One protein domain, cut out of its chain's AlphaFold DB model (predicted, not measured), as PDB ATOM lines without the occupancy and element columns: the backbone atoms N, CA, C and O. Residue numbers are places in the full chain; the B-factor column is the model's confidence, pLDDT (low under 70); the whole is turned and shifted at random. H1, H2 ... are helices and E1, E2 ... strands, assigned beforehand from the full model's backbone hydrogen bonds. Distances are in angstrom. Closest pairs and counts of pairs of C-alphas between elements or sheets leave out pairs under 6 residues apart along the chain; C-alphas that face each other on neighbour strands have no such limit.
ATOM      1  N   GLN A 148       5.236 -27.493 -27.812       80.25
ATOM      2  CA  GLN A 148       5.115 -28.053 -29.140       80.25
ATOM      3  C   GLN A 148       3.829 -28.868 -29.237       80.25
ATOM      4  O   GLN A 148       3.509 -29.697 -28.390       80.25
ATOM      5  N   VAL A 149       3.104 -28.639 -30.326       82.44
ATOM      6  CA  VAL A 149       1.934 -29.433 -30.692       82.44
ATOM      7  C   VAL A 149       2.402 -30.660 -31.471       82.44
ATOM      8  O   VAL A 149       3.013 -30.510 -32.531       82.44
ATOM      9  N   LEU A 150       2.121 -31.858 -30.957       80.81
ATOM     10  CA  LEU A 150       2.484 -33.148 -31.539       80.81
ATOM     11  C   LEU A 150       1.241 -33.948 -31.922       80.81
ATOM     12  O   LEU A 150       0.345 -34.156 -31.115       80.81
ATOM     13  N   LYS A 151       1.235 -34.485 -33.136       81.56
ATOM     14  CA  LYS A 151       0.292 -35.505 -33.579       81.56
ATOM     15  C   LYS A 151       0.804 -36.885 -33.184       81.56
ATOM     16  O   LYS A 151       1.856 -37.316 -33.651       81.56
ATOM     17  N   ILE A 152       0.057 -37.608 -32.366       81.25
ATOM     18  CA  ILE A 152       0.438 -38.928 -31.868       81.25
ATOM     19  C   ILE A 152      -0.340 -39.993 -32.621       81.25
ATOM     20  O   ILE A 152      -1.555 -39.902 -32.761       81.25
ATOM     21  N   ILE A 153       0.381 -40.997 -33.116       80.50
ATOM     22  CA  ILE A 153      -0.178 -42.149 -33.816       80.50
ATOM     23  C   ILE A 153       0.160 -43.401 -33.012       80.50
ATOM     24  O   ILE A 153       1.315 -43.827 -32.977       80.50
ATOM     25  N   LEU A 154      -0.846 -43.999 -32.380       78.06
ATOM     26  CA  LEU A 154      -0.675 -45.244 -31.636       78.06
ATOM     27  C   LEU A 154      -0.875 -46.448 -32.550       78.06
ATOM     28  O   LEU A 154      -1.929 -46.592 -33.167       78.06
ATOM     29  N   TRP A 155       0.086 -47.358 -32.557       77.25
ATOM     30  CA  TRP A 155       0.004 -48.651 -33.220       77.25
ATOM     31  C   TRP A 155      -0.332 -49.736 -32.207       77.25
ATOM     32  O   TRP A 155       0.255 -49.820 -31.123       77.25
ATOM     33  N   GLY A 156      -1.305 -50.566 -32.572       68.62
ATOM     34  CA  GLY A 156      -1.793 -51.626 -31.708       68.62
ATOM     35  C   GLY A 156      -0.812 -52.765 -31.483       68.62
ATOM     36  O   GLY A 156       0.130 -52.981 -32.241       68.62
ATOM     37  N   HIS A 157      -1.094 -53.533 -30.430       65.69
ATOM     38  CA  HIS A 157      -0.405 -54.791 -30.150       65.69
ATOM     39  C   HIS A 157      -0.855 -55.917 -31.102       65.69
ATOM     40  O   HIS A 157      -0.104 -56.863 -31.329       65.69
ATOM     41  N   LYS A 158      -2.073 -55.856 -31.658       61.88
ATOM     42  CA  LYS A 158      -2.574 -56.868 -32.600       61.88
ATOM     43  C   LYS A 158      -2.007 -56.636 -34.005       61.88
ATOM     44  O   LYS A 158      -1.788 -55.481 -34.372       61.88
ATOM     45  N   PRO A 159      -1.758 -57.706 -34.776       60.00
ATOM     46  CA  PRO A 159      -1.329 -57.568 -36.154       60.00
ATOM     47  C   PRO A 159      -2.522 -57.060 -36.973       60.00
ATOM     48  O   PRO A 159      -3.683 -57.264 -36.613       60.00
ATOM     49  N   ILE A 160      -2.244 -56.370 -38.069       64.12
ATOM     50  CA  ILE A 160      -3.312 -55.870 -38.933       64.12
ATOM     51  C   ILE A 160      -3.915 -57.045 -39.703       64.12
ATOM     52  O   ILE A 160      -3.186 -57.825 -40.318       64.12
ATOM     53  N   GLU A 161      -5.242 -57.146 -39.698       60.94
ATOM     54  CA  GLU A 161      -5.973 -58.062 -40.570       60.94
ATOM     55  C   GLU A 161      -6.331 -57.364 -41.883       60.94
ATOM     56  O   GLU A 161      -6.907 -56.273 -41.880       60.94
ATOM     57  N   ILE A 162      -6.039 -58.015 -43.010       59.53
ATOM     58  CA  ILE A 162      -6.519 -57.583 -44.326       59.53
ATOM     59  C   ILE A 162      -7.768 -58.389 -44.691       59.53
ATOM     60  O   ILE A 162      -7.839 -59.605 -44.513       59.53
ATOM     61  N   GLY A 163      -8.782 -57.680 -45.167       56.00
ATOM     62  CA  GLY A 163      -9.950 -58.213 -45.847       56.00
ATOM     63  C   GLY A 163      -9.983 -57.713 -47.283       56.00
ATOM     64  O   GLY A 163      -9.124 -56.942 -47.704       56.00
ATOM     65  N   PHE A 164     -10.992 -58.145 -48.018       60.25
ATOM     66  CA  PHE A 164     -11.260 -57.669 -49.364       60.25
ATOM     67  C   PHE A 164     -12.660 -57.080 -49.414       60.25
ATOM     68  O   PHE A 164     -13.553 -57.584 -48.728       60.25
ATOM     69  N   ASP A 165     -12.827 -55.993 -50.165       62.41
ATOM     70  CA  ASP A 165     -14.160 -55.530 -50.538       62.41
ATOM     71  C   ASP A 165     -14.737 -56.342 -51.698       62.41
ATOM     72  O   ASP A 165     -14.082 -57.211 -52.269       62.41
ATOM     73  N   GLU A 166     -15.980 -56.034 -52.057       65.06
ATOM     74  CA  GLU A 166     -16.710 -56.654 -53.168       65.06
ATOM     75  C   GLU A 166     -16.030 -56.456 -54.537       65.06
ATOM     76  O   GLU A 166     -16.406 -57.103 -55.509       65.06
ATOM     77  N   SER A 167     -15.023 -55.576 -54.628       65.12
ATOM     78  CA  SER A 167     -14.213 -55.335 -55.825       65.12
ATOM     79  C   SER A 167     -12.821 -55.977 -55.756       65.12
ATOM     80  O   SER A 167     -11.915 -55.564 -56.484       65.12
ATOM     81  N   ASP A 168     -12.647 -56.953 -54.859       59.50
ATOM     82  CA  ASP A 168     -11.387 -57.617 -54.515       59.50
ATOM     83  C   ASP A 168     -10.286 -56.660 -54.032       59.50
ATOM     84  O   ASP A 168      -9.132 -57.050 -53.876       59.50
ATOM     85  N   LYS A 169     -10.573 -55.393 -53.721       56.94
ATOM     86  CA  LYS A 169      -9.530 -54.488 -53.228       56.94
ATOM     87  C   LYS A 169      -9.206 -54.821 -51.785       56.94
ATOM     88  O   LYS A 169     -10.094 -54.967 -50.946       56.94
ATOM     89  N   ALA A 170      -7.913 -54.927 -51.488       56.84
ATOM     90  CA  ALA A 170      -7.439 -55.149 -50.132       56.84
ATOM     91  C   ALA A 170      -7.843 -53.960 -49.244       56.84
ATOM     92  O   ALA A 170      -7.385 -52.836 -49.451       56.84
ATOM     93  N   ILE A 171      -8.676 -54.221 -48.240       58.69
ATOM     94  CA  ILE A 171      -9.067 -53.259 -47.211       58.69
ATOM     95  C   ILE A 171      -8.565 -53.763 -45.862       58.69
ATOM     96  O   ILE A 171      -8.776 -54.913 -45.482       58.69
ATOM     97  N   PHE A 172      -7.915 -52.894 -45.096       59.53
ATOM     98  CA  PHE A 172      -7.566 -53.198 -43.713       59.53
ATOM     99  C   PHE A 172      -8.849 -53.324 -42.876       59.53
ATOM    100  O   PHE A 172      -9.615 -52.368 -42.770       59.53
ATOM    101  N   LYS A 173      -9.099 -54.500 -42.283       53.31
ATOM    102  CA  LYS A 173     -10.309 -54.752 -41.471       53.31
ATOM    103  C   LYS A 173     -10.334 -53.924 -40.192       53.31
ATOM    104  O   LYS A 173     -11.398 -53.671 -39.635       53.31
ATOM    105  N   SER A 174      -9.162 -53.513 -39.724       55.53
ATOM    106  CA  SER A 174      -8.983 -52.603 -38.604       55.53
ATOM    107  C   SER A 174      -8.053 -51.461 -39.016       55.53
ATOM    108  O   SER A 174      -7.121 -51.677 -39.793       55.53
ATOM    109  N   PRO A 175      -8.280 -50.232 -38.521       55.09
ATOM    110  CA  PRO A 175      -7.345 -49.146 -38.755       55.09
ATOM    111  C   PRO A 175      -5.981 -49.530 -38.175       55.09
ATOM    112  O   PRO A 175      -5.868 -49.933 -37.018       55.09
ATOM    113  N   ASN A 176      -4.936 -49.387 -38.992       56.16
ATOM    114  CA  ASN A 176      -3.561 -49.743 -38.629       56.16
ATOM    115  C   ASN A 176      -3.068 -49.013 -37.364       56.16
ATOM    116  O   ASN A 176      -2.181 -49.492 -36.657       56.16
ATOM    117  N   SER A 177      -3.677 -47.863 -37.072       59.34
ATOM    118  CA  SER A 177      -3.483 -47.080 -35.861       59.34
ATOM    119  C   SER A 177      -4.739 -47.084 -34.991       59.34
ATOM    120  O   SER A 177      -5.834 -46.810 -35.478       59.34
ATOM    121  N   ILE A 178      -4.556 -47.301 -33.692       61.28
ATOM    122  CA  ILE A 178      -5.611 -47.256 -32.673       61.28
ATOM    123  C   ILE A 178      -6.034 -45.813 -32.372       61.28
ATOM    124  O   ILE A 178      -7.195 -45.567 -32.073       61.28
ATOM    125  N   PHE A 179      -5.102 -44.860 -32.444       63.34
ATOM    126  CA  PHE A 179      -5.322 -43.500 -31.959       63.34
ATOM    127  C   PHE A 179      -4.567 -42.489 -32.812       63.34
ATOM    128  O   PHE A 179      -3.393 -42.702 -33.127       63.34
ATOM    129  N   ILE A 180      -5.252 -41.408 -33.180       62.97
ATOM    130  CA  ILE A 180      -4.682 -40.237 -33.839       62.97
ATOM    131  C   ILE A 180      -5.195 -39.017 -33.085       62.97
ATOM    132  O   ILE A 180      -6.359 -38.661 -33.241       62.97
ATOM    133  N   ASP A 181      -4.335 -38.373 -32.308       69.12
ATOM    134  CA  ASP A 181      -4.701 -37.157 -31.579       69.12
ATOM    135  C   ASP A 181      -3.562 -36.149 -31.600       69.12
ATOM    136  O   ASP A 181      -2.433 -36.471 -31.975       69.12
ATOM    137  N   THR A 182      -3.880 -34.914 -31.249       74.69
ATOM    138  CA  THR A 182      -2.963 -33.790 -31.251       74.69
ATOM    139  C   THR A 182      -2.819 -33.275 -29.828       74.69
ATOM    140  O   THR A 182      -3.774 -32.774 -29.251       74.69
ATOM    141  N   ILE A 183      -1.621 -33.397 -29.262       75.81
ATOM    142  CA  ILE A 183      -1.324 -33.024 -27.879       75.81
ATOM    143  C   ILE A 183      -0.344 -31.862 -27.863       75.81
ATOM    144  O   ILE A 183       0.663 -31.872 -28.571       75.81
ATOM    145  N   GLU A 184      -0.629 -30.872 -27.030       81.56
ATOM    146  CA  GLU A 184       0.314 -29.818 -26.681       81.56
ATOM    147  C   GLU A 184       1.174 -30.273 -25.496       81.56
ATOM    148  O   GLU A 184       0.656 -30.668 -24.451       81.56
ATOM    149  N   ILE A 185       2.497 -30.255 -25.663       81.25
ATOM    150  CA  ILE A 185       3.451 -30.663 -24.630       81.25
ATOM    151  C   ILE A 185       4.644 -29.709 -24.574       81.25
ATOM    152  O   ILE A 185       5.066 -29.157 -25.586       81.25
ATOM    153  N   GLU A 186       5.203 -29.521 -23.382       84.12
ATOM    154  CA  GLU A 186       6.442 -28.772 -23.182       84.12
ATOM    155  C   GLU A 186       7.612 -29.426 -23.943       84.12
ATOM    156  O   GLU A 186       7.849 -30.627 -23.831       84.12
ATOM    157  N   GLU A 187       8.384 -28.635 -24.689       83.75
ATOM    158  CA  GLU A 187       9.511 -29.121 -25.503       83.75
ATOM    159  C   GLU A 187      10.618 -29.783 -24.668       83.75
ATOM    160  O   GLU A 187      11.344 -30.655 -25.150       83.75
ATOM    161  N   THR A 188      10.746 -29.384 -23.402       84.12
ATOM    162  CA  THR A 188      11.725 -29.930 -22.454       84.12
ATOM    163  C   THR A 188      11.253 -31.219 -21.780       84.12
ATOM    164  O   THR A 188      12.067 -31.887 -21.136       84.12
ATOM    165  N   ALA A 189       9.971 -31.580 -21.916       83.12
ATOM    166  CA  ALA A 189       9.430 -32.798 -21.333       83.12
ATOM    167  C   ALA A 189      10.010 -34.034 -22.029       83.12
ATOM    168  O   ALA A 189      10.265 -34.029 -23.237       83.12
ATOM    169  N   SER A 190      10.203 -35.107 -21.263       87.44
ATOM    170  CA  SER A 190      10.570 -36.411 -21.811       87.44
ATOM    171  C   SER A 190       9.364 -37.109 -22.447       87.44
ATOM    172  O   SER A 190       8.208 -36.845 -22.097       87.44
ATOM    173  N   LEU A 191       9.627 -38.039 -23.367       85.56
ATOM    174  CA  LEU A 191       8.581 -38.857 -23.990       85.56
ATOM    175  C   LEU A 191       7.844 -39.754 -22.972       85.56
ATOM    176  O   LEU A 191       6.663 -40.043 -23.161       85.56
ATOM    177  N   ASP A 192       8.477 -40.122 -21.857       83.62
ATOM    178  CA  ASP A 192       7.802 -40.801 -20.737       83.62
ATOM    179  C   ASP A 192       6.692 -39.950 -20.108       83.62
ATOM    180  O   ASP A 192       5.592 -40.443 -19.847       83.62
ATOM    181  N   ILE A 193       6.937 -38.650 -19.906       80.50
ATOM    182  CA  ILE A 193       5.907 -37.734 -19.394       80.50
ATOM    183  C   ILE A 193       4.743 -37.657 -20.387       80.50
ATOM    184  O   ILE A 193       3.581 -37.672 -19.974       80.50
ATOM    185  N   LEU A 194       5.035 -37.635 -21.692       79.81
ATOM    186  CA  LEU A 194       4.008 -37.666 -22.733       79.81
ATOM    187  C   LEU A 194       3.142 -38.930 -22.645       79.81
ATOM    188  O   LEU A 194       1.918 -38.840 -22.730       79.81
ATOM    189  N   LEU A 195       3.757 -40.100 -22.449       78.38
ATOM    190  CA  LEU A 195       3.042 -41.365 -22.286       78.38
ATOM    191  C   LEU A 195       2.126 -41.346 -21.058       78.38
ATOM    192  O   LEU A 195       0.967 -41.752 -21.153       78.38
ATOM    193  N   HIS A 196       2.616 -40.845 -19.925       75.62
ATOM    194  CA  HIS A 196       1.798 -40.694 -18.725       75.62
ATOM    195  C   HIS A 196       0.586 -39.793 -18.973       75.62
ATOM    196  O   HIS A 196      -0.529 -40.167 -18.611       75.62
ATOM    197  N   ARG A 197       0.779 -38.651 -19.647       72.69
ATOM    198  CA  ARG A 197      -0.309 -37.727 -20.000       72.69
ATOM    199  C   ARG A 197      -1.307 -38.332 -20.981       72.69
ATOM    200  O   ARG A 197      -2.502 -38.127 -20.818       72.69
ATOM    201  N   LEU A 198      -0.845 -39.114 -21.957       74.69
ATOM    202  CA  LEU A 198      -1.709 -39.861 -22.878       74.69
ATOM    203  C   LEU A 198      -2.597 -40.868 -22.140       74.69
ATOM    204  O   LEU A 198      -3.800 -40.941 -22.397       74.69
ATOM    205  N   ILE A 199      -2.014 -41.639 -21.219       72.88
ATOM    206  CA  ILE A 199      -2.755 -42.612 -20.409       72.88
ATOM    207  C   ILE A 199      -3.747 -41.878 -19.503       72.88
ATOM    208  O   ILE A 199      -4.919 -42.243 -19.466       72.88
ATOM    209  N   GLU A 200      -3.322 -40.818 -18.823       70.19
ATOM    210  CA  GLU A 200      -4.196 -39.991 -17.990       70.19
ATOM    211  C   GLU A 200      -5.377 -39.437 -18.801       70.19
ATOM    212  O   GLU A 200      -6.531 -39.696 -18.450       70.19
ATOM    213  N   HIS A 201      -5.106 -38.791 -19.938       69.50
ATOM    214  CA  HIS A 201      -6.126 -38.267 -20.847       69.50
ATOM    215  C   HIS A 201      -7.115 -39.362 -21.254       69.50
ATOM    216  O   HIS A 201      -8.321 -39.191 -21.108       69.50
ATOM    217  N   SER A 202      -6.619 -40.543 -21.639       66.50
ATOM    218  CA  SER A 202      -7.483 -41.673 -21.986       66.50
ATOM    219  C   SER A 202      -8.425 -42.109 -20.869       66.50
ATOM    220  O   SER A 202      -9.574 -42.464 -21.122       66.50
ATOM    221  N   THR A 203      -7.946 -42.099 -19.625       64.50
ATOM    222  CA  THR A 203      -8.744 -42.522 -18.473       64.50
ATOM    223  C   THR A 203      -9.785 -41.482 -18.085       64.50
ATOM    224  O   THR A 203     -10.879 -41.855 -17.661       64.50
ATOM    225  N   LEU A 204      -9.466 -40.199 -18.260       63.88
ATOM    226  CA  LEU A 204     -10.370 -39.092 -17.968       63.88
ATOM    227  C   LEU A 204     -11.462 -38.970 -19.034       63.88
ATOM    228  O   LEU A 204     -12.634 -38.915 -18.674       63.88
ATOM    229  N   SER A 205     -11.120 -39.064 -20.324       60.50
ATOM    230  CA  SER A 205     -12.111 -39.027 -21.412       60.50
ATOM    231  C   SER A 205     -13.139 -40.164 -21.316       60.50
ATOM    232  O   SER A 205     -14.297 -39.978 -21.679       60.50
ATOM    233  N   ASN A 206     -12.760 -41.321 -20.756       55.78
ATOM    234  CA  ASN A 206     -13.690 -42.429 -20.499       55.78
ATOM    235  C   ASN A 206     -14.771 -42.096 -19.459       55.78
ATOM    236  O   ASN A 206     -15.836 -42.709 -19.478       55.78
ATOM    237  N   ARG A 207     -14.504 -41.175 -18.523       54.72
ATOM    238  CA  ARG A 207     -15.478 -40.783 -17.489       54.72
ATOM    239  C   ARG A 207     -16.565 -39.860 -18.030       54.72
ATOM    240  O   ARG A 207     -17.655 -39.839 -17.474       54.72
ATOM    241  N   GLU A 208     -16.290 -39.146 -19.114       55.50
ATOM    242  CA  GLU A 208     -17.208 -38.173 -19.720       55.50
ATOM    243  C   GLU A 208     -18.165 -38.800 -20.750       55.50
ATOM    244  O   GLU A 208     -18.852 -38.092 -21.478       55.50
ATOM    245  N   GLY A 209     -18.223 -40.134 -20.841       49.12
ATOM    246  CA  GLY A 209     -19.082 -40.835 -21.803       49.12
ATOM    247  C   GLY A 209     -18.570 -40.802 -23.247       49.12
ATOM    248  O   GLY A 209     -19.212 -41.354 -24.141       49.12
ATOM    249  N   ASN A 210     -17.393 -40.214 -23.486       52.09
ATOM    250  CA  ASN A 210     -16.713 -40.308 -24.769       52.09
ATOM    251  C   ASN A 210     -16.192 -41.738 -24.979       52.09
ATOM    252  O   ASN A 210     -15.732 -42.397 -24.043       52.09
ATOM    253  N   LYS A 211     -16.300 -42.236 -26.223       53.38
ATOM    254  CA  LYS A 211     -15.836 -43.576 -26.621       53.38
ATOM    255  C   LYS A 211     -14.445 -43.841 -26.058       53.38
ATOM    256  O   LYS A 211     -13.572 -42.982 -26.166       53.38
ATOM    257  N   GLN A 212     -14.249 -45.050 -25.530       52.62
ATOM    258  CA  GLN A 212     -12.978 -45.468 -24.961       52.62
ATOM    259  C   GLN A 212     -11.839 -45.225 -25.959       52.62
ATOM    260  O   GLN A 212     -11.721 -45.964 -26.936       52.62
ATOM    261  N   LEU A 213     -11.033 -44.174 -25.746       51.94
ATOM    262  CA  LEU A 213      -9.963 -43.780 -26.683       51.94
ATOM    263  C   LEU A 213      -8.926 -44.897 -26.833       51.94
ATOM    264  O   LEU A 213      -8.289 -45.059 -27.870       51.94
ATOM    265  N   PHE A 214      -8.807 -45.700 -25.784       53.88
ATOM    266  CA  PHE A 214      -8.034 -46.913 -25.760       53.88
ATOM    267  C   PHE A 214      -8.927 -47.993 -25.149       53.88
ATOM    268  O   PHE A 214      -9.533 -47.783 -24.095       53.88
ATOM    269  N   GLY A 215      -8.984 -49.179 -25.761       53.19
ATOM    270  CA  GLY A 215      -9.365 -50.371 -24.999       53.19
ATOM    271  C   GLY A 215      -8.429 -50.528 -23.789       53.19
ATOM    272  O   GLY A 215      -7.441 -49.806 -23.675       53.19
ATOM    273  N   LYS A 216      -8.692 -51.474 -22.878       53.59
ATOM    274  CA  LYS A 216      -7.778 -51.748 -21.750       53.59
ATOM    275  C   LYS A 216      -6.334 -51.892 -22.273       53.59
ATOM    276  O   LYS A 216      -6.026 -52.908 -22.888       53.59
ATOM    277  N   ILE A 217      -5.470 -50.890 -22.057       54.81
ATOM    278  CA  ILE A 217      -4.030 -50.988 -22.322       54.81
ATOM    279  C   ILE A 217      -3.418 -51.575 -21.057       54.81
ATOM    280  O   ILE A 217      -3.381 -50.894 -20.029       54.81
ATOM    281  N   PRO A 218      -2.952 -52.830 -21.066       56.28
ATOM    282  CA  PRO A 218      -2.179 -53.316 -19.946       56.28
ATOM    283  C   PRO A 218      -0.910 -52.469 -19.806       56.28
ATOM    284  O   PRO A 218      -0.131 -52.359 -20.746       56.28
ATOM    285  N   LEU A 219      -0.645 -51.959 -18.601       54.62
ATOM    286  CA  LEU A 219       0.617 -51.285 -18.245       54.62
ATOM    287  C   LEU A 219       1.857 -52.188 -18.423       54.62
ATOM    288  O   LEU A 219       2.987 -51.732 -18.317       54.62
ATOM    289  N   LYS A 220       1.649 -53.481 -18.711       61.41
ATOM    290  CA  LYS A 220       2.692 -54.447 -19.082       61.41
ATOM    291  C   LYS A 220       3.170 -54.313 -20.536       61.41
ATOM    292  O   LYS A 220       4.108 -55.007 -20.920       61.41
ATOM    293  N   LEU A 221       2.514 -53.502 -21.372       62.41
ATOM    294  CA  LEU A 221       2.921 -53.309 -22.764       62.41
ATOM    295  C   LEU A 221       3.981 -52.214 -22.814       62.41
ATOM    296  O   LEU A 221       3.640 -51.041 -22.776       62.41
ATOM    297  N   TYR A 222       5.252 -52.602 -22.899       72.50
ATOM    298  CA  TYR A 222       6.386 -51.686 -23.053       72.50
ATOM    299  C   TYR A 222       6.246 -50.865 -24.355       72.50
ATOM    300  O   TYR A 222       6.464 -51.418 -25.445       72.50
ATOM    301  N   PRO A 223       5.845 -49.583 -24.286       79.50
ATOM    302  CA  PRO A 223       5.672 -48.760 -25.471       79.50
ATOM    303  C   PRO A 223       7.037 -48.308 -25.985       79.50
ATOM    304  O   PRO A 223       7.964 -48.103 -25.208       79.50
ATOM    305  N   GLN A 224       7.160 -48.159 -27.300       87.25
ATOM    306  CA  GLN A 224       8.341 -47.550 -27.908       87.25
ATOM    307  C   GLN A 224       7.957 -46.463 -28.895       87.25
ATOM    308  O   GLN A 224       6.927 -46.557 -29.568       87.25
ATOM    309  N   PHE A 225       8.812 -45.451 -28.975       88.50
ATOM    310  CA  PHE A 225       8.585 -44.230 -29.731       88.50
ATOM    311  C   PHE A 225       9.353 -44.248 -31.051       88.50
ATOM    312  O   PHE A 225      10.484 -44.720 -31.105       88.50
ATOM    313  N   TYR A 226       8.760 -43.701 -32.110       88.25
ATOM    314  CA  TYR A 226       9.387 -43.581 -33.426       88.25
ATOM    315  C   TYR A 226       9.000 -42.246 -34.063       88.25
ATOM    316  O   TYR A 226       7.849 -41.812 -33.984       88.25
ATOM    317  N   THR A 227       9.947 -41.600 -34.741       85.44
ATOM    318  CA  THR A 227       9.695 -40.349 -35.479       85.44
ATOM    319  C   THR A 227       8.950 -40.575 -36.787       85.44
ATOM    320  O   THR A 227       8.377 -39.650 -37.358       85.44
ATOM    321  N   GLU A 228       9.018 -41.796 -37.310       81.38
ATOM    322  CA  GLU A 228       8.406 -42.192 -38.567       81.38
ATOM    323  C   GLU A 228       8.006 -43.665 -38.494       81.38
ATOM    324  O   GLU A 228       8.737 -44.489 -37.949       81.38
ATOM    325  N   PHE A 229       6.848 -43.984 -39.066       81.69
ATOM    326  CA  PHE A 229       6.457 -45.350 -39.378       81.69
ATOM    327  C   PHE A 229       6.390 -45.511 -40.906       81.69
ATOM    328  O   PHE A 229       5.609 -44.798 -41.557       81.69
ATOM    329  N   PRO A 230       7.198 -46.400 -41.503       75.06
ATOM    330  CA  PRO A 230       7.185 -46.635 -42.943       75.06
ATOM    331  C   PRO A 230       5.844 -47.222 -43.394       75.06
ATOM    332  O   PRO A 230       5.318 -48.131 -42.762       75.06
ATOM    333  N   ARG A 231       5.265 -46.685 -44.472       70.38
ATOM    334  CA  ARG A 231       3.957 -47.140 -44.987       70.38
ATOM    335  C   ARG A 231       4.097 -48.143 -46.130       70.38
ATOM    336  O   ARG A 231       3.199 -48.944 -46.358       70.38
ATOM    337  N   ASP A 232       5.233 -48.091 -46.802       71.19
ATOM    338  CA  ASP A 232       5.592 -48.790 -48.019       71.19
ATOM    339  C   ASP A 232       6.980 -49.423 -47.884       71.19
ATOM    340  O   ASP A 232       7.840 -48.975 -47.121       71.19
ATOM    341  N   VAL A 233       7.188 -50.494 -48.645       74.50
ATOM    342  CA  VAL A 233       8.439 -51.262 -48.663       74.50
ATOM    343  C   VAL A 233       9.618 -50.397 -49.116       74.50
ATOM    344  O   VAL A 233      10.712 -50.494 -48.567       74.50
ATOM    345  N   THR A 234       9.383 -49.500 -50.071       74.56
ATOM    346  CA  THR A 234      10.372 -48.570 -50.639       74.56
ATOM    347  C   THR A 234      11.062 -47.712 -49.583       74.56
ATOM    348  O   THR A 234      12.229 -47.385 -49.739       74.56
ATOM    349  N   LYS A 235      10.402 -47.386 -48.467       76.94
ATOM    350  CA  LYS A 235      11.031 -46.628 -47.378       76.94
ATOM    351  C   LYS A 235      12.082 -47.404 -46.597       76.94
ATOM    352  O   LYS A 235      12.915 -46.769 -45.955       76.94
ATOM    353  N   PHE A 236      12.036 -48.732 -46.623       75.06
ATOM    354  CA  PHE A 236      13.066 -49.590 -46.035       75.06
ATOM    355  C   PHE A 236      14.233 -49.846 -46.998       75.06
ATOM    356  O   PHE A 236      15.291 -50.290 -46.564       75.06
ATOM    357  N   LEU A 237      14.052 -49.554 -48.286       72.88
ATOM    358  CA  LEU A 237      15.034 -49.792 -49.336       72.88
ATOM    359  C   LEU A 237      15.692 -48.454 -49.701       72.88
ATOM    360  O   LEU A 237      15.103 -47.633 -50.399       72.88
ATOM    361  N   ASP A 238      16.897 -48.200 -49.188       61.38
ATOM    362  CA  ASP A 238      17.632 -46.950 -49.433       61.38
ATOM    363  C   ASP A 238      18.740 -47.208 -50.470       61.38
ATOM    364  O   ASP A 238      19.885 -47.507 -50.121       61.38
ATOM    365  N   GLY A 239      18.390 -47.150 -51.760       60.25
ATOM    366  CA  GLY A 239      19.331 -47.411 -52.859       60.25
ATOM    367  C   GLY A 239      20.018 -48.782 -52.751       60.25
ATOM    368  O   GLY A 239      19.354 -49.787 -52.512       60.25
ATOM    369  N   ASP A 240      21.349 -48.818 -52.895       49.75
ATOM    370  CA  ASP A 240      22.177 -50.042 -52.864       49.75
ATOM    371  C   ASP A 240      22.247 -50.742 -51.488       49.75
ATOM    372  O   ASP A 240      22.837 -51.817 -51.366       49.75
ATOM    373  N   LYS A 241      21.680 -50.155 -50.420       54.34
ATOM    374  CA  LYS A 241      21.653 -50.779 -49.089       54.34
ATOM    375  C   LYS A 241      20.343 -51.526 -48.873       54.34
ATOM    376  O   LYS A 241      19.270 -50.928 -48.821       54.34
ATOM    377  N   LEU A 242      20.472 -52.838 -48.681       55.97
ATOM    378  CA  LEU A 242      19.353 -53.775 -48.598       55.97
ATOM    379  C   LEU A 242      18.429 -53.587 -47.386       55.97
ATOM    380  O   LEU A 242      17.266 -53.942 -47.512       55.97
ATOM    381  N   ASP A 243      18.863 -52.976 -46.276       62.56
ATOM    382  CA  ASP A 243      18.033 -52.911 -45.062       62.56
ATOM    383  C   ASP A 243      18.206 -51.607 -44.273       62.56
ATOM    384  O   ASP A 243      19.034 -51.489 -43.363       62.56
ATOM    385  N   LYS A 244      17.386 -50.598 -44.577       78.56
ATOM    386  CA  LYS A 244      17.240 -49.435 -43.701       78.56
ATOM    387  C   LYS A 244      16.411 -49.820 -42.480       78.56
ATOM    388  O   LYS A 244      15.229 -50.139 -42.590       78.56
ATOM    389  N   THR A 245      17.008 -49.731 -41.298       83.12
ATOM    390  CA  THR A 245      16.305 -49.930 -40.025       83.12
ATOM    391  C   THR A 245      15.863 -48.602 -39.421       83.12
ATOM    392  O   THR A 245      16.605 -47.620 -39.472       83.12
ATOM    393  N   PHE A 246      14.698 -48.578 -38.774       85.62
ATOM    394  CA  PHE A 246      14.214 -47.414 -38.027       85.62
ATOM    395  C   PHE A 246      14.336 -47.692 -36.523       85.62
ATOM    396  O   PHE A 246      13.540 -48.473 -35.990       85.62
ATOM    397  N   PRO A 247      15.334 -47.114 -35.830       86.94
ATOM    398  CA  PRO A 247      15.516 -47.338 -34.401       86.94
ATOM    399  C   PRO A 247      14.403 -46.668 -33.590       86.94
ATOM    400  O   PRO A 247      13.869 -45.630 -33.995       86.94
ATOM    401  N   SER A 248      14.073 -47.248 -32.435       89.75
ATOM    402  CA  SER A 248      13.211 -46.572 -31.469       89.75
ATOM    403  C   SER A 248      13.932 -45.385 -30.831       89.75
ATOM    404  O   SER A 248      15.154 -45.382 -30.689       89.75
ATOM    405  N   ILE A 249      13.160 -44.396 -30.398       89.62
ATOM    406  CA  ILE A 249      13.633 -43.275 -29.590       89.62
ATOM    407  C   ILE A 249      13.575 -43.686 -28.122       89.62
ATOM    408  O   ILE A 249      12.596 -44.293 -27.681       89.62
ATOM    409  N   GLU A 250      14.605 -43.324 -27.366       87.19
ATOM    410  CA  GLU A 250      14.651 -43.604 -25.938       87.19
ATOM    411  C   GLU A 250      13.567 -42.805 -25.187       87.19
ATOM    412  O   GLU A 250      13.401 -41.610 -25.459       87.19
ATOM    413  N   PRO A 251      12.850 -43.406 -24.223       85.19
ATOM    414  CA  PRO A 251      11.741 -42.745 -23.527       85.19
ATOM    415  C   PRO A 251      12.120 -41.476 -22.741       85.19
ATOM    416  O   PRO A 251      11.314 -40.554 -22.598       85.19
ATOM    417  N   TRP A 252      13.369 -41.383 -22.278       86.44
ATOM    418  CA  TRP A 252      13.905 -40.204 -21.587       86.44
ATOM    419  C   TRP A 252      14.343 -39.078 -22.533       86.44
ATOM    420  O   TRP A 252      14.697 -37.993 -22.066       86.44
ATOM    421  N   THR A 253      14.305 -39.295 -23.851       87.88
ATOM    422  CA  THR A 253      14.607 -38.247 -24.836       87.88
ATOM    423  C   THR A 253      13.610 -37.103 -24.683       87.88
ATOM    424  O   THR A 253      12.407 -37.333 -24.529       87.88
ATOM    425  N   LYS A 254      14.092 -35.859 -24.732       87.00
ATOM    426  CA  LYS A 254      13.213 -34.687 -24.711       87.00
ATOM    427  C   LYS A 254      12.456 -34.562 -26.026       87.00
ATOM    428  O   LYS A 254      12.977 -34.906 -27.088       87.00
ATOM    429  N   VAL A 255      11.254 -33.998 -25.971       83.19
ATOM    430  CA  VAL A 255      10.448 -33.716 -27.165       83.19
ATOM    431  C   VAL A 255      11.241 -32.885 -28.183       83.19
ATOM    432  O   VAL A 255      11.279 -33.251 -29.358       83.19
ATOM    433  N   LEU A 256      11.967 -31.856 -27.737       82.44
ATOM    434  CA  LEU A 256      12.828 -31.036 -28.598       82.44
ATOM    435  C   LEU A 256      13.907 -31.853 -29.330       82.44
ATOM    436  O   LEU A 256      14.153 -31.650 -30.521       82.44
ATOM    437  N   ASP A 257      14.525 -32.799 -28.623       80.25
ATOM    438  CA  ASP A 257      15.675 -33.573 -29.105       80.25
ATOM    439  C   ASP A 257      15.257 -34.776 -29.958       80.25
ATOM    440  O   ASP A 257      16.045 -35.304 -30.744       80.25
ATOM    441  N   SER A 258      13.988 -35.183 -29.862       69.25
ATOM    442  CA  SER A 258      13.437 -36.376 -30.509       69.25
ATOM    443  C   SER A 258      13.392 -36.320 -32.046       69.25
ATOM    444  O   SER A 258      12.910 -37.255 -32.674       69.25
ATOM    445  N   ARG A 259      13.915 -35.258 -32.691       66.75
ATOM    446  CA  ARG A 259      13.971 -35.074 -34.160       66.75
ATOM    447  C   ARG A 259      12.639 -35.368 -34.852       66.75
ATOM    448  O   ARG A 259      12.615 -35.882 -35.973       66.75
ATOM    449  N   VAL A 260      11.521 -35.041 -34.213       64.25
ATOM    450  CA  VAL A 260      10.182 -35.264 -34.756       64.25
ATOM    451  C   VAL A 260       9.952 -34.299 -35.934       64.25
ATOM    452  O   VAL A 260       9.361 -33.230 -35.819       64.25
ATOM    453  N   ARG A 261      10.467 -34.681 -37.112       56.62
ATOM    454  CA  ARG A 261      10.590 -33.841 -38.323       56.62
ATOM    455  C   ARG A 261       9.267 -33.254 -38.812       56.62
ATOM    456  O   ARG A 261       9.270 -32.263 -39.532       56.62
ATOM    457  N   LYS A 262       8.140 -33.879 -38.462       61.28
ATOM    458  CA  LYS A 262       6.796 -33.496 -38.918       61.28
ATOM    459  C   LYS A 262       5.820 -33.211 -37.779       61.28
ATOM    460  O   LYS A 262       4.623 -33.177 -38.035       61.28
ATOM    461  N   LYS A 263       6.302 -33.048 -36.538       76.56
ATOM    462  CA  LYS A 263       5.436 -33.015 -35.344       76.56
ATOM    463  C   LYS A 263       4.562 -34.277 -35.221       76.56
ATOM    464  O   LYS A 263       3.462 -34.197 -34.699       76.56
ATOM    465  N   ILE A 264       5.012 -35.424 -35.744       82.25
ATOM    466  CA  ILE A 264       4.300 -36.708 -35.660       82.25
ATOM    467  C   ILE A 264       5.131 -37.696 -34.848       82.25
ATOM    468  O   ILE A 264       6.262 -37.991 -35.223       82.25
ATOM    469  N   LEU A 265       4.551 -38.238 -33.782       86.81
ATOM    470  CA  LEU A 265       5.172 -39.259 -32.950       86.81
ATOM    471  C   LEU A 265       4.386 -40.563 -33.063       86.81
ATOM    472  O   LEU A 265       3.184 -40.606 -32.804       86.81
ATOM    473  N   HIS A 266       5.065 -41.635 -33.446       85.62
ATOM    474  CA  HIS A 266       4.480 -42.965 -33.505       85.62
ATOM    475  C   HIS A 266       4.802 -43.725 -32.221       85.62
ATOM    476  O   HIS A 266       5.960 -43.793 -31.817       85.62
ATOM    477  N   ILE A 267       3.789 -44.321 -31.600       85.50
ATOM    478  CA  ILE A 267       3.939 -45.123 -30.384       85.50
ATOM    479  C   ILE A 267       3.522 -46.547 -30.711       85.50
ATOM    480  O   ILE A 267       2.393 -46.776 -31.133       85.50
ATOM    481  N   ILE A 268       4.420 -47.509 -30.529       84.00
ATOM    482  CA  ILE A 268       4.150 -48.923 -30.785       84.00
ATOM    483  C   ILE A 268       4.096 -49.674 -29.465       84.00
ATOM    484  O   ILE A 268       5.093 -49.754 -28.744       84.00
ATOM    485  N   LEU A 269       2.948 -50.288 -29.187       79.38
ATOM    486  CA  LEU A 269       2.773 -51.136 -28.015       79.38
ATOM    487  C   LEU A 269       3.320 -52.540 -28.289       79.38
ATOM    488  O   LEU A 269       2.958 -53.183 -29.279       79.38
ATOM    489  N   ASN A 270       4.186 -53.026 -27.398       74.25
ATOM    490  CA  ASN A 270       4.644 -54.412 -27.452       74.25
ATOM    491  C   ASN A 270       3.471 -55.378 -27.304       74.25
ATOM    492  O   ASN A 270       2.567 -55.135 -26.510       74.25
ATOM    493  N   ARG A 271       3.519 -56.510 -28.013       68.56
ATOM    494  CA  ARG A 271       2.766 -57.702 -27.600       68.56
ATOM    495  C   ARG A 271       3.293 -58.139 -26.233       68.56
ATOM    496  O   ARG A 271       4.493 -58.032 -25.985       68.56
ATOM    497  N   GLY A 272       2.403 -58.527 -25.322       58.59
ATOM    498  CA  GLY A 272       2.781 -58.905 -23.958       58.59
ATOM    499  C   GLY A 272       3.804 -60.055 -23.915       58.59
ATOM    500  O   GLY A 272       4.148 -60.624 -24.952       58.59
ATOM    501  N   PRO A 273       4.317 -60.418 -22.725       52.62
ATOM    502  CA  PRO A 273       5.240 -61.544 -22.587       52.62
ATOM    503  C   PRO A 273       4.640 -62.836 -23.167       52.62
ATOM    504  O   PRO A 273       3.422 -63.003 -23.145       52.62
ATOM    505  N   LEU A 274       5.527 -63.724 -23.641       51.19
ATOM    506  CA  LEU A 274       5.336 -64.978 -24.405       51.19
ATOM    507  C   LEU A 274       4.242 -65.964 -23.938       51.19
ATOM    508  O   LEU A 274       4.072 -67.008 -24.553       51.19
ATOM    509  N   ASN A 275       3.496 -65.657 -22.883       49.50
ATOM    510  CA  ASN A 275       2.453 -66.515 -22.328       49.50
ATOM    511  C   ASN A 275       1.075 -66.270 -22.971       49.50
ATOM    512  O   ASN A 275       0.100 -66.915 -22.590       49.50
ATOM    513  N   GLN A 276       0.960 -65.329 -23.918       52.72
ATOM    514  CA  GLN A 276      -0.166 -65.333 -24.854       52.72
ATOM    515  C   GLN A 276       0.022 -66.528 -25.783       52.72
ATOM    516  O   GLN A 276       1.068 -66.634 -26.416       52.72
ATOM    517  N   LYS A 277      -0.972 -67.427 -25.816       57.00
ATOM    518  CA  LYS A 277      -1.019 -68.590 -26.708       57.00
ATOM    519  C   LYS A 277      -0.490 -68.189 -28.092       57.00
ATOM    520  O   LYS A 277      -0.886 -67.143 -28.607       57.00
ATOM    521  N   ASP A 278       0.367 -69.017 -28.694       55.12
ATOM    522  CA  ASP A 278       0.962 -68.790 -30.027       55.12
ATOM    523  C   ASP A 278      -0.073 -68.460 -31.123       55.12
ATOM    524  O   ASP A 278       0.265 -67.915 -32.176       55.12
ATOM    525  N   GLU A 279      -1.350 -68.715 -30.841       57.41
ATOM    526  CA  GLU A 279      -2.527 -68.276 -31.581       57.41
ATOM    527  C   GLU A 279      -2.559 -66.773 -31.906       57.41
ATOM    528  O   GLU A 279      -3.136 -66.418 -32.921       57.41
ATOM    529  N   ASP A 280      -1.911 -65.877 -31.154       63.44
ATOM    530  CA  ASP A 280      -1.902 -64.442 -31.495       63.44
ATOM    531  C   ASP A 280      -0.684 -64.008 -32.341       63.44
ATOM    532  O   ASP A 280      -0.610 -62.859 -32.791       63.44
ATOM    533  N   ARG A 281       0.297 -64.887 -32.602       72.81
ATOM    534  CA  ARG A 281       1.572 -64.532 -33.268       72.81
ATOM    535  C   ARG A 281       1.560 -64.678 -34.789       72.81
ATOM    536  O   ARG A 281       2.621 -64.823 -35.387       72.81
ATOM    537  N   PHE A 282       0.402 -64.579 -35.431       75.94
ATOM    538  CA  PHE A 282       0.322 -64.615 -36.888       75.94
ATOM    539  C   PHE A 282      -0.267 -63.336 -37.473       75.94
ATOM    540  O   PHE A 282      -1.043 -62.633 -36.833       75.94
ATOM    541  N   ILE A 283       0.100 -63.049 -38.712       75.94
ATOM    542  CA  ILE A 283      -0.540 -62.053 -39.559       75.94
ATOM    543  C   ILE A 283      -1.452 -62.806 -40.521       75.94
ATOM    544  O   ILE A 283      -1.014 -63.750 -41.182       75.94
ATOM    545  N   LYS A 284      -2.725 -62.409 -40.597       71.50
ATOM    546  CA  LYS A 284      -3.657 -62.980 -41.568       71.50
ATOM    547  C   LYS A 284      -3.482 -62.261 -42.901       71.50
ATOM    548  O   LYS A 284      -3.865 -61.099 -43.036       71.50
ATOM    549  N   ALA A 285      -2.884 -62.954 -43.862       68.50
ATOM    550  CA  ALA A 285      -2.809 -62.492 -45.234       68.50
ATOM    551  C   ALA A 285      -4.199 -62.519 -45.889       68.50
ATOM    552  O   ALA A 285      -5.140 -63.169 -45.421       68.50
ATOM    553  N   SER A 286      -4.300 -61.813 -47.006       62.28
ATOM    554  CA  SER A 286      -5.474 -61.693 -47.866       62.28
ATOM    555  C   SER A 286      -6.140 -63.033 -48.207       62.28
ATOM    556  O   SER A 286      -7.355 -63.175 -48.125       62.28
ATOM    557  N   ASN A 287      -5.344 -64.048 -48.533       64.62
ATOM    558  CA  ASN A 287      -5.792 -65.402 -48.878       64.62
ATOM    559  C   ASN A 287      -6.147 -66.270 -47.653       64.62
ATOM    560  O   ASN A 287      -6.169 -67.493 -47.742       64.62
ATOM    561  N   SER A 288      -6.373 -65.660 -46.485       65.81
ATOM    562  CA  SER A 288      -6.531 -66.345 -45.193       65.81
ATOM    563  C   SER A 288      -5.322 -67.169 -44.738       65.81
ATOM    564  O   SER A 288      -5.413 -67.848 -43.711       65.81
ATOM    565  N   HIS A 289      -4.180 -67.076 -45.426       72.69
ATOM    566  CA  HIS A 289      -2.941 -67.685 -44.968       72.69
ATOM    567  C   HIS A 289      -2.433 -66.975 -43.712       72.69
ATOM    568  O   HIS A 289      -2.597 -65.763 -43.542       72.69
ATOM    569  N   ARG A 290      -1.836 -67.744 -42.804       77.56
ATOM    570  CA  ARG A 290      -1.308 -67.246 -41.536       77.56
ATOM    571  C   ARG A 290       0.209 -67.190 -41.633       77.56
ATOM    572  O   ARG A 290       0.855 -68.227 -41.699       77.56
ATOM    573  N   ILE A 291       0.762 -65.981 -41.622       79.12
ATOM    574  CA  ILE A 291       2.208 -65.760 -41.557       79.12
ATOM    575  C   ILE A 291       2.589 -65.683 -40.083       79.12
ATOM    576  O   ILE A 291       2.267 -64.700 -39.415       79.12
ATOM    577  N   TYR A 292       3.245 -66.714 -39.564       81.06
ATOM    578  CA  TYR A 292       3.693 -66.742 -38.176       81.06
ATOM    579  C   TYR A 292       4.951 -65.894 -38.006       81.06
ATOM    580  O   TYR A 292       5.901 -66.015 -38.774       81.06
ATOM    581  N   LEU A 293       4.954 -65.024 -36.997       81.00
ATOM    582  CA  LEU A 293       6.101 -64.188 -36.667       81.00
ATOM    583  C   LEU A 293       7.130 -65.003 -35.867       81.00
ATOM    584  O   LEU A 293       6.790 -65.493 -34.785       81.00
ATOM    585  N   PRO A 294       8.392 -65.089 -36.329       82.75
ATOM    586  CA  PRO A 294       9.486 -65.681 -35.568       82.75
ATOM    587  C   PRO A 294       9.612 -65.145 -34.139       82.75
ATOM    588  O   PRO A 294       9.268 -63.999 -33.841       82.75
ATOM    589  N   ALA A 295      10.217 -65.947 -33.255       80.44
ATOM    590  CA  ALA A 295      10.475 -65.591 -31.854       80.44
ATOM    591  C   ALA A 295      11.213 -64.246 -31.678       80.44
ATOM    592  O   ALA A 295      10.996 -63.547 -30.688       80.44
ATOM    593  N   LEU A 296      12.031 -63.894 -32.671       83.06
ATOM    594  CA  LEU A 296      12.852 -62.688 -32.762       83.06
ATOM    595  C   LEU A 296      12.032 -61.399 -32.950       83.06
ATOM    596  O   LEU A 296      12.549 -60.315 -32.681       83.06
ATOM    597  N   TYR A 297      10.771 -61.498 -33.384       84.00
ATOM    598  CA  TYR A 297       9.920 -60.343 -33.667       84.00
ATOM    599  C   TYR A 297       8.755 -60.236 -32.681       84.00
ATOM    600  O   TYR A 297       8.044 -61.208 -32.402       84.00
ATOM    601  N   THR A 298       8.546 -59.027 -32.152       77.06
ATOM    602  CA  THR A 298       7.474 -58.744 -31.182       77.06
ATOM    603  C   THR A 298       6.180 -58.315 -31.853       77.06
ATOM    604  O   THR A 298       5.105 -58.562 -31.320       77.06
ATOM    605  N   ASN A 299       6.263 -57.671 -33.014       82.44
ATOM    606  CA  ASN A 299       5.127 -57.143 -33.756       82.44
ATOM    607  C   ASN A 299       5.412 -57.258 -35.259       82.44
ATOM    608  O   ASN A 299       6.576 -57.270 -35.667       82.44
ATOM    609  N   GLY A 300       4.356 -57.288 -36.071       81.25
ATOM    610  CA  GLY A 300       4.479 -57.248 -37.521       81.25
ATOM    611  C   GLY A 300       3.265 -56.604 -38.182       81.25
ATOM    612  O   GLY A 300       2.141 -56.712 -37.683       81.25
ATOM    613  N   TRP A 301       3.519 -55.920 -39.295       79.56
ATOM    614  CA  TRP A 301       2.546 -55.147 -40.054       79.56
ATOM    615  C   TRP A 301       2.714 -55.411 -41.545       79.56
ATOM    616  O   TRP A 301       3.822 -55.387 -42.088       79.56
ATOM    617  N   LEU A 302       1.582 -55.617 -42.209       75.62
ATOM    618  CA  LEU A 302       1.517 -55.638 -43.661       75.62
ATOM    619  C   LEU A 302       1.659 -54.197 -44.151       75.62
ATOM    620  O   LEU A 302       0.939 -53.304 -43.698       75.62
ATOM    621  N   LEU A 303       2.611 -53.973 -45.045       72.38
ATOM    622  CA  LEU A 303       2.773 -52.692 -45.720       72.38
ATOM    623  C   LEU A 303       1.791 -52.623 -46.892       72.38
ATOM    624  O   LEU A 303       1.400 -53.658 -47.435       72.38
ATOM    625  N   SER A 304       1.363 -51.417 -47.270       62.41
ATOM    626  CA  SER A 304       0.473 -51.280 -48.422       62.41
ATOM    627  C   SER A 304       1.187 -51.783 -49.681       62.41
ATOM    628  O   SER A 304       2.341 -51.389 -49.892       62.41
ATOM    629  N   PRO A 305       0.533 -52.614 -50.514       56.00
ATOM    630  CA  PRO A 305       1.088 -52.997 -51.803       56.00
ATOM    631  C   PRO A 305       1.392 -51.727 -52.599       56.00
ATOM    632  O   PRO A 305       0.568 -50.816 -52.675       56.00
ATOM    633  N   THR A 306       2.597 -51.637 -53.157       55.19
ATOM    634  CA  THR A 306       2.910 -50.609 -54.156       55.19
ATOM    635  C   THR A 306       1.938 -50.747 -55.328       55.19
ATOM    636  O   THR A 306       1.530 -51.865 -55.632       55.19
ATOM    637  N   GLU A 307       1.589 -49.646 -56.002       50.72
ATOM    638  CA  GLU A 307       0.538 -49.574 -57.045       50.72
ATOM    639  C   GLU A 307       0.634 -50.647 -58.155       50.72
ATOM    640  O   GLU A 307      -0.356 -50.929 -58.827       50.72
ATOM    641  N   ASN A 308       1.786 -51.309 -58.299       46.75
ATOM    642  CA  ASN A 308       2.043 -52.351 -59.293       46.75
ATOM    643  C   ASN A 308       1.953 -53.804 -58.780       46.75
ATOM    644  O   ASN A 308       2.024 -54.722 -59.594       46.75
ATOM    645  N   SER A 309       1.797 -54.064 -57.476       50.03
ATOM    646  CA  SER A 309       1.727 -55.440 -56.953       50.03
ATOM    647  C   SER A 309       0.274 -55.895 -56.804       50.03
ATOM    648  O   SER A 309      -0.321 -55.837 -55.725       50.03
ATOM    649  N   LYS A 310      -0.316 -56.349 -57.912       44.84
ATOM    650  CA  LYS A 310      -1.571 -57.106 -57.883       44.84
ATOM    651  C   LYS A 310      -1.315 -58.469 -57.226       44.84
ATOM    652  O   LYS A 310      -0.678 -59.325 -57.820       44.84
ATOM    653  N   PHE A 311      -1.851 -58.653 -56.021       46.62
ATOM    654  CA  PHE A 311      -2.253 -59.951 -55.460       46.62
ATOM    655  C   PHE A 311      -1.244 -61.101 -55.513       46.62
ATOM    656  O   PHE A 311      -1.531 -62.153 -56.073       46.62
ATOM    657  N   ILE A 312      -0.116 -60.967 -54.833       49.19
ATOM    658  CA  ILE A 312       0.606 -62.129 -54.305       49.19
ATOM    659  C   ILE A 312       0.999 -61.740 -52.877       49.19
ATOM    660  O   ILE A 312       1.116 -60.543 -52.596       49.19
ATOM    661  N   LEU A 313       1.046 -62.702 -51.948       54.25
ATOM    662  CA  LEU A 313       1.458 -62.469 -50.558       54.25
ATOM    663  C   LEU A 313       2.596 -61.442 -50.507       54.25
ATOM    664  O   LEU A 313       3.502 -61.535 -51.331       54.25
ATOM    665  N   PRO A 314       2.574 -60.461 -49.591       63.28
ATOM    666  CA  PRO A 314       3.695 -59.550 -49.512       63.28
ATOM    667  C   PRO A 314       4.911 -60.374 -49.106       63.28
ATOM    668  O   PRO A 314       4.995 -60.809 -47.962       63.28
ATOM    669  N   ASP A 315       5.845 -60.571 -50.039       68.12
ATOM    670  CA  ASP A 315       7.115 -61.264 -49.788       68.12
ATOM    671  C   ASP A 315       7.865 -60.623 -48.620       68.12
ATOM    672  O   ASP A 315       8.708 -61.249 -47.990       68.12
ATOM    673  N   LYS A 316       7.529 -59.367 -48.302       77.38
ATOM    674  CA  LYS A 316       8.158 -58.581 -47.258       77.38
ATOM    675  C   LYS A 316       7.139 -57.929 -46.335       77.38
ATOM    676  O   LYS A 316       6.213 -57.254 -46.787       77.38
ATOM    677  N   ILE A 317       7.354 -58.058 -45.030       80.44
ATOM    678  CA  ILE A 317       6.539 -57.406 -44.000       80.44
ATOM    679  C   ILE A 317       7.391 -56.548 -43.077       80.44
ATOM    680  O   ILE A 317       8.546 -56.866 -42.805       80.44
ATOM    681  N   ALA A 318       6.825 -55.450 -42.581       84.62
ATOM    682  CA  ALA A 318       7.491 -54.661 -41.557       84.62
ATOM    683  C   ALA A 318       7.371 -55.393 -40.225       84.62
ATOM    684  O   ALA A 318       6.268 -55.725 -39.789       84.62
ATOM    685  N   VAL A 319       8.492 -55.618 -39.558       85.94
ATOM    686  CA  VAL A 319       8.535 -56.266 -38.251       85.94
ATOM    687  C   VAL A 319       9.331 -55.430 -37.273       85.94
ATOM    688  O   VAL A 319      10.198 -54.638 -37.643       85.94
ATOM    689  N   ARG A 320       9.023 -55.612 -35.994       87.25
ATOM    690  CA  ARG A 320       9.777 -55.012 -34.901       87.25
ATOM    691  C   ARG A 320      10.657 -56.064 -34.251       87.25
ATOM    692  O   ARG A 320      10.148 -57.061 -33.733       87.25
ATOM    693  N   GLN A 321      11.962 -55.826 -34.260       85.81
ATOM    694  CA  GLN A 321      12.934 -56.707 -33.629       85.81
ATOM    695  C   GLN A 321      12.845 -56.645 -32.105       85.81
ATOM    696  O   GLN A 321      12.655 -55.584 -31.507       85.81
ATOM    697  N   ARG A 322      13.048 -57.797 -31.463       80.19
ATOM    698  CA  ARG A 322      13.215 -57.925 -30.013       80.19
ATOM    699  C   ARG A 322      14.667 -57.645 -29.600       80.19
ATOM    700  O   ARG A 322      15.294 -58.440 -28.909       80.19
ATOM    701  N   THR A 323      15.208 -56.526 -30.061       80.38
ATOM    702  CA  THR A 323      16.536 -56.021 -29.694       80.38
ATOM    703  C   THR A 323      16.403 -54.894 -28.666       80.38
ATOM    704  O   THR A 323      15.322 -54.315 -28.542       80.38
ATOM    705  N   PRO A 324      17.479 -54.529 -27.940       77.31
ATOM    706  CA  PRO A 324      17.462 -53.364 -27.049       77.31
ATOM    707  C   PRO A 324      17.064 -52.061 -27.760       77.31
ATOM    708  O   PRO A 324      16.434 -51.198 -27.158       77.31
ATOM    709  N   SER A 325      17.383 -51.944 -29.054       79.31
ATOM    710  CA  SER A 325      17.046 -50.804 -29.917       79.31
ATOM    711  C   SER A 325      15.652 -50.878 -30.549       79.31
ATOM    712  O   SER A 325      15.293 -49.984 -31.321       79.31
ATOM    713  N   TYR A 326      14.915 -51.972 -30.310       86.12
ATOM    714  CA  TYR A 326      13.555 -52.236 -30.794       86.12
ATOM    715  C   TYR A 326      13.304 -51.828 -32.249       86.12
ATOM    716  O   TYR A 326      12.261 -51.277 -32.583       86.12
ATOM    717  N   SER A 327      14.270 -52.055 -33.130       88.12
ATOM    718  CA  SER A 327      14.258 -51.430 -34.450       88.12
ATOM    719  C   SER A 327      13.170 -52.016 -35.354       88.12
ATOM    720  O   SER A 327      12.889 -53.218 -35.315       88.12
ATOM    721  N   LEU A 328      12.562 -51.163 -36.182       88.62
ATOM    722  CA  LEU A 328      11.704 -51.607 -37.277       88.62
ATOM    723  C   LEU A 328      12.581 -51.973 -38.468       88.62
ATOM    724  O   LEU A 328      13.410 -51.169 -38.901       88.62
ATOM    725  N   CYS A 329      12.369 -53.164 -39.003       87.75
ATOM    726  CA  CYS A 329      13.047 -53.654 -40.191       87.75
ATOM    727  C   CYS A 329      12.054 -54.343 -41.122       87.75
ATOM    728  O   CYS A 329      10.903 -54.615 -40.766       87.75
ATOM    729  N   LEU A 330      12.525 -54.618 -42.327       86.50
ATOM    730  CA  LEU A 330      11.796 -55.401 -43.300       86.50
ATOM    731  C   LEU A 330      12.179 -56.874 -43.119       86.50
ATOM    732  O   LEU A 330      13.355 -57.189 -42.965       86.50
ATOM    733  N   TRP A 331      11.199 -57.771 -43.086       85.00
ATOM    734  CA  TRP A 331      11.434 -59.212 -43.038       85.00
ATOM    735  C   TRP A 331      10.902 -59.862 -44.303       85.00
ATOM    736  O   TRP A 331       9.727 -59.700 -44.630       85.00
ATOM    737  N   ASP A 332      11.788 -60.578 -44.991       80.94
ATOM    738  CA  ASP A 332      11.473 -61.348 -46.184       80.94
ATOM    739  C   ASP A 332      10.987 -62.751 -45.797       80.94
ATOM    740  O   ASP A 332      11.741 -63.577 -45.268       80.94
ATOM    741  N   ILE A 333       9.706 -63.006 -46.051       76.88
ATOM    742  CA  ILE A 333       9.017 -64.252 -45.713       76.88
ATOM    743  C   ILE A 333       9.610 -65.418 -46.511       76.88
ATOM    744  O   ILE A 333       9.769 -66.511 -45.969       76.88
ATOM    745  N   SER A 334       9.976 -65.182 -47.776       69.38
ATOM    746  CA  SER A 334      10.477 -66.217 -48.686       69.38
ATOM    747  C   SER A 334      11.875 -66.720 -48.304       69.38
ATOM    748  O   SER A 334      12.226 -67.867 -48.569       69.38
ATOM    749  N   SER A 335      12.653 -65.880 -47.617       62.09
ATOM    750  CA  SER A 335      14.021 -66.184 -47.187       62.09
ATOM    751  C   SER A 335      14.121 -67.046 -45.916       62.09
ATOM    752  O   SER A 335      15.219 -67.455 -45.535       62.09
ATOM    753  N   SER A 336      13.002 -67.322 -45.233       54.16
ATOM    754  CA  SER A 336      13.000 -68.035 -43.947       54.16
ATOM    755  C   SER A 336      12.700 -69.533 -44.117       54.16
ATOM    756  O   SER A 336      11.640 -69.891 -44.633       54.16
TER     757      SER A 336
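AT A GLANCE: This is residues 148 to 336 of the 542 residues of an uncharacterized protein of Psilocybe cyanescens (UniProt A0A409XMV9). Two halves sit side by side: a strongly twisted sheet of four strands, E4, E1, E6 and E5, with the long helix H1 over one face, and a smaller half built of the three-stranded sheet E9, E10 and E11, the small hairpins E2 with E3 and E7 with E8, and the short helix H2. Long loops run between the elements, and under half of the residues, 78 of the 189 printed, are in named elements. Along the printed part come E1 E2 E3 E4 H1 E5 H2 E6 E7 E8 E9 E10 E11, of the mixed class, helices and strands; the larger sheet, in the order E4, E1, E6, E5, is mixed, the smaller antiparallel. The whole is compact, with a radius of gyration of the C-alphas of 17.2 A and spans of 45 by 43 by 35 A.

IN THESE COORDINATES: Find C-alpha 148 at (5.115, -28.053, -29.140); from there E1, residues 148 to 155, runs 21.6 A. Next come E2, residues 162 to 164, E3, 170 to 172, and E4, 177 to 186, which spans 24.4 A and bends by 57 degrees at residue 182. H1, residues 191 to 208, starts at (8.581, -38.857, -23.990) and runs 26.1 A. Read on to E5, 223 to 226, H2, 233 to 236, E6, 264 to 269, 16.4 A long, E7, 282 to 284, E8, 290 to 292, E9, 297 to 301, E10, 316 to 321, and E11, 328 to 332, ending at (11.473, -61.348, -46.184).

HOW THE PARTS SIT: Look first at E1: it is parallel to E6, with N 153 and O 265 2.8 A apart, and antiparallel to E4, with N 150 and O 183 2.8 A apart. E5 is antiparallel to E6, with N 226 and O 266 at 2.8 A. H1 is on this sheet, two layers; its closest C-alphas to E4 are Leu 194 and Ile 185, 7.3 A. E4, H1 and E5 form a split strand-helix-strand unit, two strands of one sheet that are not neighbours, with a helix between them along the chain; E1 and E6 stand between E4 and E5 in the sheet, and the crossover is right-handed. E9, E10 and E11 form a meander, each strand the antiparallel neighbour of the one before; see N 301 and O 318, 2.8 A, and N 331 and O 317, 2.8 A. H2 only grazes this sheet, with C-alphas 236 and 330 closest to E11 at 6.5 A. In the hairpins, N 163 and O 171 are 2.8 A apart, as are N 283 and O 291. In H1, 12 of 14 O i to N i+4 pairs are within hydrogen-bond range; H2 is too short for one.

THE WHOLE: The two C-alphas farthest apart, Glu 208 and Asp 240, are 52.8 A apart. The printed part has no cut; the links H1 to E5, H2 to E6, E6 to E7 and E9 to E10 are long. The mean pLDDT of the printed part is 70.6, with 87 residues under 70, among them 156 to 181 and 201 to 221.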